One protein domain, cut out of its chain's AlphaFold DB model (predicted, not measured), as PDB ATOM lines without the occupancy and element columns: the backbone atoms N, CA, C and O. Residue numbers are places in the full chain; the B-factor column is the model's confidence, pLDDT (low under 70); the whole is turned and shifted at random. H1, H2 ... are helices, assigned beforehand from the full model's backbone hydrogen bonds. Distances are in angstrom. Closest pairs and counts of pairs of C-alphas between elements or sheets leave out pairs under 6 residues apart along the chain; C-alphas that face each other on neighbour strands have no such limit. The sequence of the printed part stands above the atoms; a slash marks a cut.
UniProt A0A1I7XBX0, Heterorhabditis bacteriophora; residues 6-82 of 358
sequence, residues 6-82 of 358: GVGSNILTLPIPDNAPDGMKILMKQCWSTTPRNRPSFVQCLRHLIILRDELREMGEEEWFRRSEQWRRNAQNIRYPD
ATOM      1  N   GLY A   6     -19.421  22.051 -47.675       61.97
ATOM      2  CA  GLY A   6     -18.231  22.857 -47.374       61.97
ATOM      3  C   GLY A   6     -17.006  22.060 -46.897       61.97
ATOM      4  O   GLY A   6     -15.881  22.507 -47.100       61.97
ATOM      5  N   VAL A   7     -17.190  20.879 -46.291       72.19
ATOM      6  CA  VAL A   7     -16.078  20.074 -45.745       72.19
ATOM      7  C   VAL A   7     -15.334  19.325 -46.853       72.19
ATOM      8  O   VAL A   7     -14.110  19.255 -46.833       72.19
ATOM      9  N   GLY A   8     -16.053  18.793 -47.849       62.03
ATOM     10  CA  GLY A   8     -15.441  18.102 -48.994       62.03
ATOM     11  C   GLY A   8     -14.785  19.043 -50.011       62.03
ATOM     12  O   GLY A   8     -13.903  18.629 -50.756       62.03
ATOM     13  N   SER A   9     -15.198  20.312 -50.022       61.56
ATOM     14  CA  SER A   9     -14.684  21.373 -50.900       61.56
ATOM     15  C   SER A   9     -13.592  22.237 -50.246       61.56
ATOM     16  O   SER A   9     -13.084  23.161 -50.875       61.56
ATOM     17  N   ASN A  10     -13.196  21.931 -49.003       66.75
ATOM     18  CA  ASN A  10     -12.218  22.674 -48.187       66.75
ATOM     19  C   ASN A  10     -12.619  24.124 -47.838       66.75
ATOM     20  O   ASN A  10     -11.790  24.889 -47.351       66.75
ATOM     21  N   ILE A  11     -13.885  24.494 -48.051       64.38
ATOM     22  CA  ILE A  11     -14.436  25.827 -47.755       64.38
ATOM     23  C   ILE A  11     -14.788  25.950 -46.256       64.38
ATOM     24  O   ILE A  11     -14.850  27.050 -45.713       64.38
ATOM     25  N   LEU A  12     -14.993  24.820 -45.567       72.75
ATOM     26  CA  LEU A  12     -15.320  24.751 -44.143       72.75
ATOM     27  C   LEU A  12     -14.297  23.894 -43.381       72.75
ATOM     28  O   LEU A  12     -14.273  22.671 -43.519       72.75
ATOM     29  N   THR A  13     -13.498  24.535 -42.528       74.31
ATOM     30  CA  THR A  13     -12.568  23.885 -41.593       74.31
ATOM     31  C   THR A  13     -12.708  24.488 -40.196       74.31
ATOM     32  O   THR A  13     -13.069  25.654 -40.040       74.31
ATOM     33  N   LEU A  14     -12.437  23.685 -39.163       83.75
ATOM     34  CA  LEU A  14     -12.342  24.173 -37.787       83.75
ATOM     35  C   LEU A  14     -11.049  25.001 -37.646       83.75
ATOM     36  O   LEU A  14      -9.973  24.470 -37.934       83.75
ATOM     37  N   PRO A  15     -11.104  26.272 -37.211       82.81
ATOM     38  CA  PRO A  15      -9.901  27.058 -36.987       82.81
ATOM     39  C   PRO A  15      -9.158  26.551 -35.746       82.81
ATOM     40  O   PRO A  15      -9.750  26.297 -34.695       82.81
ATOM     41  N   ILE A  16      -7.840  26.411 -35.869       85.88
ATOM     42  CA  ILE A  16      -6.953  26.028 -34.768       85.88
ATOM     43  C   ILE A  16      -6.529  27.315 -34.046       85.88
ATOM     44  O   ILE A  16      -6.010  28.207 -34.715       85.88
ATOM     45  N   PRO A  17      -6.720  27.448 -32.721       85.38
ATOM     46  CA  PRO A  17      -6.354  28.670 -32.012       85.38
ATOM     47  C   PRO A  17      -4.830  28.825 -31.894       85.38
ATOM     48  O   PRO A  17      -4.125  27.888 -31.511       85.38
ATOM     49  N   ASP A  18      -4.326  30.035 -32.138       81.75
ATOM     50  CA  ASP A  18      -2.884  30.334 -32.128       81.75
ATOM     51  C   ASP A  18      -2.219  30.109 -30.758       81.75
ATOM     52  O   ASP A  18      -1.049  29.738 -30.685       81.75
ATOM     53  N   ASN A  19      -2.989  30.222 -29.669       84.69
ATOM     54  CA  ASN A  19      -2.522  29.996 -28.295       84.69
ATOM     55  C   ASN A  19      -2.505  28.506 -27.870       84.69
ATOM     56  O   ASN A  19      -2.255  28.206 -26.700       84.69
ATOM     57  N   ALA A  20      -2.805  27.561 -28.772       86.75
ATOM     58  CA  ALA A  20      -2.668  26.124 -28.501       86.75
ATOM     59  C   ALA A  20      -1.190  25.676 -28.426       86.75
ATOM     60  O   ALA A  20      -0.351  26.274 -29.101       86.75
ATOM     61  N   PRO A  21      -0.857  24.599 -27.682       89.31
ATOM     62  CA  PRO A  21       0.454  23.946 -27.766       89.31
ATOM     63  C   PRO A  21       0.790  23.537 -29.204       89.31
ATOM     64  O   PRO A  21      -0.083  23.056 -29.933       89.31
ATOM     65  N   ASP A  22       2.040  23.690 -29.634       88.19
ATOM     66  CA  ASP A  22       2.394  23.468 -31.042       88.19
ATOM     67  C   ASP A  22       2.255  22.002 -31.471       88.19
ATOM     68  O   ASP A  22       1.769  21.741 -32.575       88.19
ATOM     69  N   GLY A  23       2.533  21.034 -30.590       88.31
ATOM     70  CA  GLY A  23       2.248  19.622 -30.869       88.31
ATOM     71  C   GLY A  23       0.754  19.349 -31.117       88.31
ATOM     72  O   GLY A  23       0.409  18.566 -32.005       88.31
ATOM     73  N   MET A  24      -0.145  20.055 -30.416       89.25
ATOM     74  CA  MET A  24      -1.600  19.968 -30.610       89.25
ATOM     75  C   MET A  24      -1.979  20.543 -31.980       89.25
ATOM     76  O   MET A  24      -2.714  19.904 -32.736       89.25
ATOM     77  N   LYS A  25      -1.426  21.712 -32.341       91.06
ATOM     78  CA  LYS A  25      -1.630  22.329 -33.663       91.06
ATOM     79  C   LYS A  25      -1.181  21.397 -34.792       91.06
ATOM     80  O   LYS A  25      -1.896  21.253 -35.783       91.06
ATOM     81  N   ILE A  26      -0.007  20.775 -34.659       91.56
ATOM     82  CA  ILE A  26       0.556  19.854 -35.656       91.56
ATOM     83  C   ILE A  26      -0.346  18.626 -35.812       91.56
ATOM     84  O   ILE A  26      -0.746  18.311 -36.935       91.56
ATOM     85  N   LEU A  27      -0.731  17.982 -34.705       93.06
ATOM     86  CA  LEU A  27      -1.601  16.805 -34.727       93.06
ATOM     87  C   LEU A  27      -2.966  17.118 -35.365       93.06
ATOM     88  O   LEU A  27      -3.427  16.366 -36.223       93.06
ATOM     89  N   MET A  28      -3.586  18.253 -35.023       92.12
ATOM     90  CA  MET A  28      -4.850  18.690 -35.635       92.12
ATOM     91  C   MET A  28      -4.712  18.926 -37.148       92.12
ATOM     92  O   MET A  28      -5.523  18.406 -37.915       92.12
ATOM     93  N   LYS A  29      -3.662  19.631 -37.600       91.00
ATOM     94  CA  LYS A  29      -3.397  19.867 -39.036       91.00
ATOM     95  C   LYS A  29      -3.223  18.563 -39.819       91.00
ATOM     96  O   LYS A  29      -3.756  18.437 -40.918       91.00
ATOM     97  N   GLN A  30      -2.504  17.590 -39.258       92.50
ATOM     98  CA  GLN A  30      -2.297  16.286 -39.893       92.50
ATOM     99  C   GLN A  30      -3.600  15.467 -39.949       92.50
ATOM    100  O   GLN A  30      -3.957  14.943 -41.006       92.50
ATOM    101  N   CYS A  31      -4.361  15.408 -38.851       92.69
ATOM    102  CA  CYS A  31      -5.655  14.719 -38.792       92.69
ATOM    103  C   CYS A  31      -6.700  15.304 -39.758       92.69
ATOM    104  O   CYS A  31      -7.488  14.553 -40.338       92.69
ATOM    105  N   TRP A  32      -6.701  16.624 -39.962       90.06
ATOM    106  CA  TRP A  32      -7.643  17.327 -40.844       90.06
ATOM    107  C   TRP A  32      -7.159  17.484 -42.293       90.06
ATOM    108  O   TRP A  32      -7.788  18.194 -43.075       90.06
ATOM    109  N   SER A  33      -6.082  16.794 -42.693       88.00
ATOM    110  CA  SER A  33      -5.609  16.809 -44.082       88.00
ATOM    111  C   SER A  33      -6.702  16.398 -45.076       88.00
ATOM    112  O   SER A  33      -7.368  15.369 -44.917       88.00
ATOM    113  N   THR A  34      -6.826  17.159 -46.162       85.25
ATOM    114  CA  THR A  34      -7.727  16.885 -47.293       85.25
ATOM    115  C   THR A  34      -7.347  15.579 -48.001       85.25
ATOM    116  O   THR A  34      -8.204  14.774 -48.352       85.25
ATOM    117  N   THR A  35      -6.041  15.322 -48.122       87.19
ATOM    118  CA  THR A  35      -5.469  14.098 -48.687       87.19
ATOM    119  C   THR A  35      -5.449  12.996 -47.621       87.19
ATOM    120  O   THR A  35      -4.738  13.160 -46.622       87.19
ATOM    121  N   PRO A  36      -6.145  11.853 -47.817       89.44
ATOM    122  CA  PRO A  36      -6.215  10.787 -46.814       89.44
ATOM    123  C   PRO A  36      -4.852  10.185 -46.454       89.44
ATOM    124  O   PRO A  36      -4.615   9.867 -45.295       89.44
ATOM    125  N   ARG A  37      -3.932  10.092 -47.428       91.38
ATOM    126  CA  ARG A  37      -2.572   9.542 -47.249       91.38
ATOM    127  C   ARG A  37      -1.693  10.336 -46.275       91.38
ATOM    128  O   ARG A  37      -0.751   9.774 -45.738       91.38
ATOM    129  N   ASN A  38      -2.002  11.614 -46.048       91.50
ATOM    130  CA  ASN A  38      -1.223  12.474 -45.153       91.50
ATOM    131  C   ASN A  38      -1.783  12.471 -43.717       91.50
ATOM    132  O   ASN A  38      -1.244  13.162 -42.854       91.50
ATOM    133  N   ARG A  39      -2.878  11.740 -43.459       95.31
ATOM    134  CA  ARG A  39      -3.451  11.606 -42.118       95.31
ATOM    135  C   ARG A  39      -2.651  10.568 -41.319       95.31
ATOM    136  O   ARG A  39      -2.324   9.514 -41.864       95.31
ATOM    137  N   PRO A  40      -2.349  10.831 -40.039       95.38
ATOM    138  CA  PRO A  40      -1.588   9.908 -39.213       95.38
ATOM    139  C   PRO A  40      -2.426   8.665 -38.898       95.38
ATOM    140  O   PRO A  40      -3.632   8.744 -38.655       95.38
ATOM    141  N   SER A  41      -1.778   7.501 -38.871       96.00
ATOM    142  CA  SER A  41      -2.380   6.287 -38.316       96.00
ATOM    143  C   SER A  41      -2.644   6.455 -36.817       96.00
ATOM    144  O   SER A  41      -1.968   7.227 -36.136       96.00
ATOM    145  N   PHE A  42      -3.574   5.678 -36.262       95.81
ATOM    146  CA  PHE A  42      -3.920   5.759 -34.838       95.81
ATOM    147  C   PHE A  42      -2.697   5.569 -33.909       95.81
ATOM    148  O   PHE A  42      -2.554   6.270 -32.911       95.81
ATOM    149  N   VAL A  43      -1.745   4.710 -34.293       95.69
ATOM    150  CA  VAL A  43      -0.470   4.492 -33.573       95.69
ATOM    151  C   VAL A  43       0.462   5.716 -33.636       95.69
ATOM    152  O   VAL A  43       1.263   5.944 -32.729       95.69
ATOM    153  N   GLN A  44       0.391   6.524 -34.697       94.12
ATOM    154  CA  GLN A  44       1.085   7.816 -34.759       94.12
ATOM    155  C   GLN A  44       0.373   8.857 -33.884       94.12
ATOM    156  O   GLN A  44       1.046   9.528 -33.105       94.12
ATOM    157  N   CYS A  45      -0.965   8.922 -33.910       94.88
ATOM    158  CA  CYS A  45      -1.742   9.795 -33.019       94.88
ATOM    159  C   CYS A  45      -1.414   9.545 -31.540       94.88
ATOM    160  O   CYS A  45      -1.143  10.495 -30.812       94.88
ATOM    161  N   LEU A  46      -1.368   8.279 -31.105       94.62
ATOM    162  CA  LEU A  46      -1.006   7.921 -29.728       94.62
ATOM    163  C   LEU A  46       0.396   8.413 -29.344       94.62
ATOM    164  O   LEU A  46       0.569   8.941 -28.250       94.62
ATOM    165  N   ARG A  47       1.388   8.300 -30.238       92.94
ATOM    166  CA  ARG A  47       2.747   8.806 -29.974       92.94
ATOM    167  C   ARG A  47       2.781  10.326 -29.806       92.94
ATOM    168  O   ARG A  47       3.408  10.801 -28.867       92.94
ATOM    169  N   HIS A  48       2.063  11.074 -30.647       92.62
ATOM    170  CA  HIS A  48       1.922  12.524 -30.472       92.62
ATOM    171  C   HIS A  48       1.208  12.883 -29.159       92.62
ATOM    172  O   HIS A  48       1.637  13.804 -28.470       92.62
ATOM    173  N   LEU A  49       0.168  12.136 -28.774       92.94
ATOM    174  CA  LEU A  49      -0.562  12.354 -27.521       92.94
ATOM    175  C   LEU A  49       0.268  12.043 -26.265       92.94
ATOM    176  O   LEU A  49       0.083  12.712 -25.254       92.94
ATOM    177  N   ILE A  50       1.191  11.076 -26.314       91.31
ATOM    178  CA  ILE A  50       2.104  10.783 -25.193       91.31
ATOM    179  C   ILE A  50       3.059  11.958 -24.950       91.31
ATOM    180  O   ILE A  50       3.218  12.363 -23.805       91.31
ATOM    181  N   ILE A  51       3.637  12.531 -26.010       89.06
ATOM    182  CA  ILE A  51       4.516  13.709 -25.911       89.06
ATOM    183  C   ILE A  51       3.714  14.915 -25.391       89.06
ATOM    184  O   ILE A  51       4.110  15.564 -24.428       89.06
ATOM    185  N   LEU A  52       2.526  15.147 -25.962       90.56
ATOM    186  CA  LEU A  52       1.633  16.231 -25.545       90.56
ATOM    187  C   LEU A  52       1.151  16.122 -24.099       90.56
ATOM    188  O   LEU A  52       0.941  17.146 -23.460       90.56
ATOM    189  N   ARG A  53       0.954  14.910 -23.568       89.38
ATOM    190  CA  ARG A  53       0.578  14.706 -22.160       89.38
ATOM    191  C   ARG A  53       1.602  15.342 -21.223       89.38
ATOM    192  O   ARG A  53       1.209  15.922 -20.215       89.38
ATOM    193  N   ASP A  54       2.884  15.221 -21.550       86.50
ATOM    194  CA  ASP A  54       3.963  15.706 -20.695       86.50
ATOM    195  C   ASP A  54       4.078  17.241 -20.803       86.50
ATOM    196  O   ASP A  54       4.049  17.911 -19.772       86.50
ATOM    197  N   GLU A  55       3.990  17.814 -22.015       85.56
ATOM    198  CA  GLU A  55       3.860  19.275 -22.231       85.56
ATOM    199  C   GLU A  55       2.645  19.886 -21.497       85.56
ATOM    200  O   GLU A  55       2.731  20.946 -20.874       85.56
ATOM    201  N   LEU A  56       1.484  19.221 -21.549       86.56
ATOM    202  CA  LEU A  56       0.259  19.671 -20.877       86.56
ATOM    203  C   LEU A  56       0.350  19.562 -19.351       86.56
ATOM    204  O   LEU A  56      -0.291  20.339 -18.645       86.56
ATOM    205  N   ARG A  57       1.146  18.622 -18.833       86.69
ATOM    206  CA  ARG A  57       1.396  18.478 -17.396       86.69
ATOM    207  C   ARG A  57       2.318  19.578 -16.871       86.69
ATOM    208  O   ARG A  57       2.095  20.064 -15.766       86.69
ATOM    209  N   GLU A  58       3.311  19.987 -17.659       87.38
ATOM    210  CA  GLU A  58       4.210  21.104 -17.336       87.38
ATOM    211  C   GLU A  58       3.502  22.469 -17.366       87.38
ATOM    212  O   GLU A  58       3.862  23.363 -16.606       87.38
ATOM    213  N   MET A  59       2.454  22.618 -18.187       84.19
ATOM    214  CA  MET A  59       1.653  23.848 -18.280       84.19
ATOM    215  C   MET A  59       0.932  24.225 -16.971       84.19
ATOM    216  O   MET A  59       0.736  25.409 -16.706       84.19
ATOM    217  N   GLY A  60       0.543  23.238 -16.157       88.25
ATOM    218  CA  GLY A  60      -0.222  23.445 -14.923       88.25
ATOM    219  C   GLY A  60      -1.720  23.715 -15.144       88.25
ATOM    220  O   GLY A  60      -2.155  24.212 -16.184       88.25
ATOM    221  N   GLU A  61      -2.535  23.375 -14.140       88.62
ATOM    222  CA  GLU A  61      -4.002  23.390 -14.263       88.62
ATOM    223  C   GLU A  61      -4.582  24.798 -14.466       88.62
ATOM    224  O   GLU A  61      -5.489  24.974 -15.277       88.62
ATOM    225  N   GLU A  62      -4.055  25.816 -13.780       90.38
ATOM    226  CA  GLU A  62      -4.584  27.186 -13.858       90.38
ATOM    227  C   GLU A  62      -4.421  27.793 -15.265       90.38
ATOM    228  O   GLU A  62      -5.363  28.350 -15.832       90.38
ATOM    229  N   GLU A  63      -3.238  27.628 -15.866       89.12
ATOM    230  CA  GLU A  63      -2.941  28.050 -17.238       89.12
ATOM    231  C   GLU A  63      -3.803  27.277 -18.246       89.12
ATOM    232  O   GLU A  63      -4.382  27.879 -19.157       89.12
ATOM    233  N   TRP A  64      -3.947  25.960 -18.053       89.06
ATOM    234  CA  TRP A  64      -4.820  25.114 -18.865       89.06
ATOM    235  C   TRP A  64      -6.275  25.596 -18.836       89.06
ATOM    236  O   TRP A  64      -6.870  25.801 -19.898       89.06
ATOM    237  N   PHE A  65      -6.847  25.847 -17.652       91.44
ATOM    238  CA  PHE A  65      -8.208  26.374 -17.535       91.44
ATOM    239  C   PHE A  65      -8.336  27.724 -18.248       91.44
ATOM    240  O   PHE A  65      -9.210  27.866 -19.112       91.44
ATOM    241  N   ARG A  66      -7.416  28.665 -17.994       91.94
ATOM    242  CA  ARG A  66      -7.410  30.005 -18.607       91.94
ATOM    243  C   ARG A  66      -7.367  29.951 -20.140       91.94
ATOM    244  O   ARG A  66      -8.136  30.651 -20.806       91.94
ATOM    245  N   ARG A  67      -6.518  29.086 -20.712       90.00
ATOM    246  CA  ARG A  67      -6.439  28.859 -22.168       90.00
ATOM    247  C   ARG A  67      -7.675  28.154 -22.713       90.00
ATOM    248  O   ARG A  67      -8.187  28.573 -23.748       90.00
ATOM    249  N   SER A  68      -8.199  27.144 -22.018       88.81
ATOM    250  CA  SER A  68      -9.389  26.405 -22.454       88.81
ATOM    251  C   SER A  68     -10.626  27.307 -22.567       88.81
ATOM    252  O   SER A  68     -11.393  27.200 -23.528       88.81
ATOM    253  N   GLU A  69     -10.792  28.263 -21.647       91.25
ATOM    254  CA  GLU A  69     -11.846  29.273 -21.731       91.25
ATOM    255  C   GLU A  69     -11.619  30.263 -22.868       91.25
ATOM    256  O   GLU A  69     -12.575  30.642 -23.550       91.25
ATOM    257  N   GLN A  70     -10.369  30.676 -23.102       90.19
ATOM    258  CA  GLN A  70     -10.032  31.525 -24.241       90.19
ATOM    259  C   GLN A  70     -10.359  30.818 -25.562       90.19
ATOM    260  O   GLN A  70     -11.003  31.413 -26.420       90.19
ATOM    261  N   TRP A  71     -10.000  29.541 -25.715       90.38
ATOM    262  CA  TRP A  71     -10.347  28.756 -26.902       90.38
ATOM    263  C   TRP A  71     -11.864  28.591 -27.055       90.38
ATOM    264  O   TRP A  71     -12.369  28.711 -28.168       90.38
ATOM    265  N   ARG A  72     -12.611  28.396 -25.958       89.25
ATOM    266  CA  ARG A  72     -14.084  28.323 -25.974       89.25
ATOM    267  C   ARG A  72     -14.726  29.640 -26.428       89.25
ATOM    268  O   ARG A  72     -15.619  29.610 -27.269       89.25
ATOM    269  N   ARG A  73     -14.246  30.784 -25.926       88.00
ATOM    270  CA  ARG A  73     -14.689  32.125 -26.359       88.00
ATOM    271  C   ARG A  73     -14.336  32.395 -27.822       88.00
ATOM    272  O   ARG A  73     -15.187  32.840 -28.585       88.00
ATOM    273  N   ASN A  74     -13.119  32.050 -28.242       86.81
ATOM    274  CA  ASN A  74     -12.704  32.166 -29.639       86.81
ATOM    275  C   ASN A  74     -13.580  31.295 -30.555       86.81
ATOM    276  O   ASN A  74     -13.969  31.756 -31.622       86.81
ATOM    277  N   ALA A  75     -13.944  30.081 -30.122       84.88
ATOM    278  CA  ALA A  75     -14.816  29.178 -30.869       84.88
ATOM    279  C   ALA A  75     -16.252  29.712 -31.029       84.88
ATOM    280  O   ALA A  75     -16.844  29.567 -32.095       84.88
ATOM    281  N   GLN A  76     -16.799  30.368 -30.001       84.19
ATOM    282  CA  GLN A  76     -18.105  31.041 -30.076       84.19
ATOM    283  C   GLN A  76     -18.097  32.237 -31.042       84.19
ATOM    284  O   GLN A  76     -19.113  32.519 -31.671       84.19
ATOM    285  N   ASN A  77     -16.946  32.894 -31.205       82.94
ATOM    286  CA  ASN A  77     -16.767  34.040 -32.098       82.94
ATOM    287  C   ASN A  77     -16.382  33.656 -33.544       82.94
ATOM    288  O   ASN A  77     -16.102  34.548 -34.349       82.94
ATOM    289  N   ILE A  78     -16.357  32.366 -33.912       81.44
ATOM    290  CA  ILE A  78     -16.067  31.949 -35.295       81.44
ATOM    291  C   ILE A  78     -17.227  32.359 -36.207       81.44
ATOM    292  O   ILE A  78     -18.292  31.740 -36.199       81.44
ATOM    293  N   ARG A  79     -16.995  33.358 -37.061       74.69
ATOM    294  CA  ARG A  79     -17.900  33.706 -38.160       74.69
ATOM    295  C   ARG A  79     -17.439  33.039 -39.454       74.69
ATOM    296  O   ARG A  79     -16.402  33.395 -40.004       74.69
ATOM    297  N   TYR A  80     -18.237  32.103 -39.959       73.81
ATOM    298  CA  TYR A  80     -18.051  31.541 -41.298       73.81
ATOM    299  C   TYR A  80     -18.579  32.501 -42.383       73.81
ATOM    300  O   TYR A  80     -19.472  33.299 -42.091       73.81
ATOM    301  N   PRO A  81     -18.058  32.435 -43.626       68.06
ATOM    302  CA  PRO A  81     -18.527  33.260 -44.737       68.06
ATOM    303  C   PRO A  81     -20.036  33.162 -44.973       68.06
ATOM    304  O   PRO A  81     -20.605  32.067 -44.975       68.06
ATOM    305  N   ASP A  82     -20.667  34.300 -45.273       64.50
ATOM    306  CA  ASP A  82     -22.117  34.368 -45.500       64.50
ATOM    307  C   ASP A  82     -22.569  33.537 -46.723       64.50
ATOM    308  O   ASP A  82     -23.747  33.232 -46.866       64.50
TER     309      ASP A  82
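This is residues 6 to 82 of the 358 residues of a protein of Heterorhabditis bacteriophora (UniProt A0A1I7XBX0). Picture a flat, open V of two helices: H2 makes one arm, H3 turns back from its end as the other, and H1 lies inside the V, side by side with H2 as a helical hairpin. The stretch before H1, residues 6 to 21, has no named element and runs through the gap between H1 and H3. The printed part has 77 residues with three named helices, in the order H1, H2, H3, and no named strand; the class is all helix. It is loose, with a radius of gyration of the C-alphas of 14.4 A, and the C-alphas span 39 by 33 by 14 A.

Start with H2, the longest helix, residues 42 to 59. Find C-alpha 42 at (-3.920, 5.759, -34.838); from there the helix runs 25.1 A to C-alpha 59 at (1.653, 23.848, -18.280), with a kink of 26 degrees near residue 51. Look earlier in the chain for H1, residues 22 to 31, which begins with C-alpha 22 at (2.394, 23.468, -31.042) and is 14.2 A long. Past H2 you reach H3, residues 61 to 76, which runs 22.5 A and ends with C-alpha 76 at (-18.105, 31.041, -30.076).

From H2, look first to H1: the two touch, and their closest C-alphas, those of Gly 23 and Leu 52, are 6.3 A apart. H2 touches H1 with residues 45 to 52 alone. They run opposite ways at a shallow tilt of 22 degrees and form a helical hairpin. Next compare H2 with H3: they are close but not clearly touching, and their closest C-alphas, those of Leu 56 and Trp 64, are 7.7 A apart. Their lines stand at a steep tilt of 62 degrees, and they run opposite ways. H1 and H3 are apart. On the backbone, each O i to N i+4 pair in H1 and H3 is within hydrogen-bond range, and in H2 13 of 14 are.

The two C-alphas farthest apart, those of Glu 58 and Asp 82, are 40.8 A from each other, while the first and last printed C-alphas, of Gly 6 and Asp 82, are 12.3 A apart. The printed part has no cut. The link from H1 to H2, 10 residues, is short, and the link from H2 to H3, 1 residue, is tight. Mean pLDDT of the printed part is 86.0; look for values under 70 at residue 6, residues 8 to 11 and residues 81 to 82.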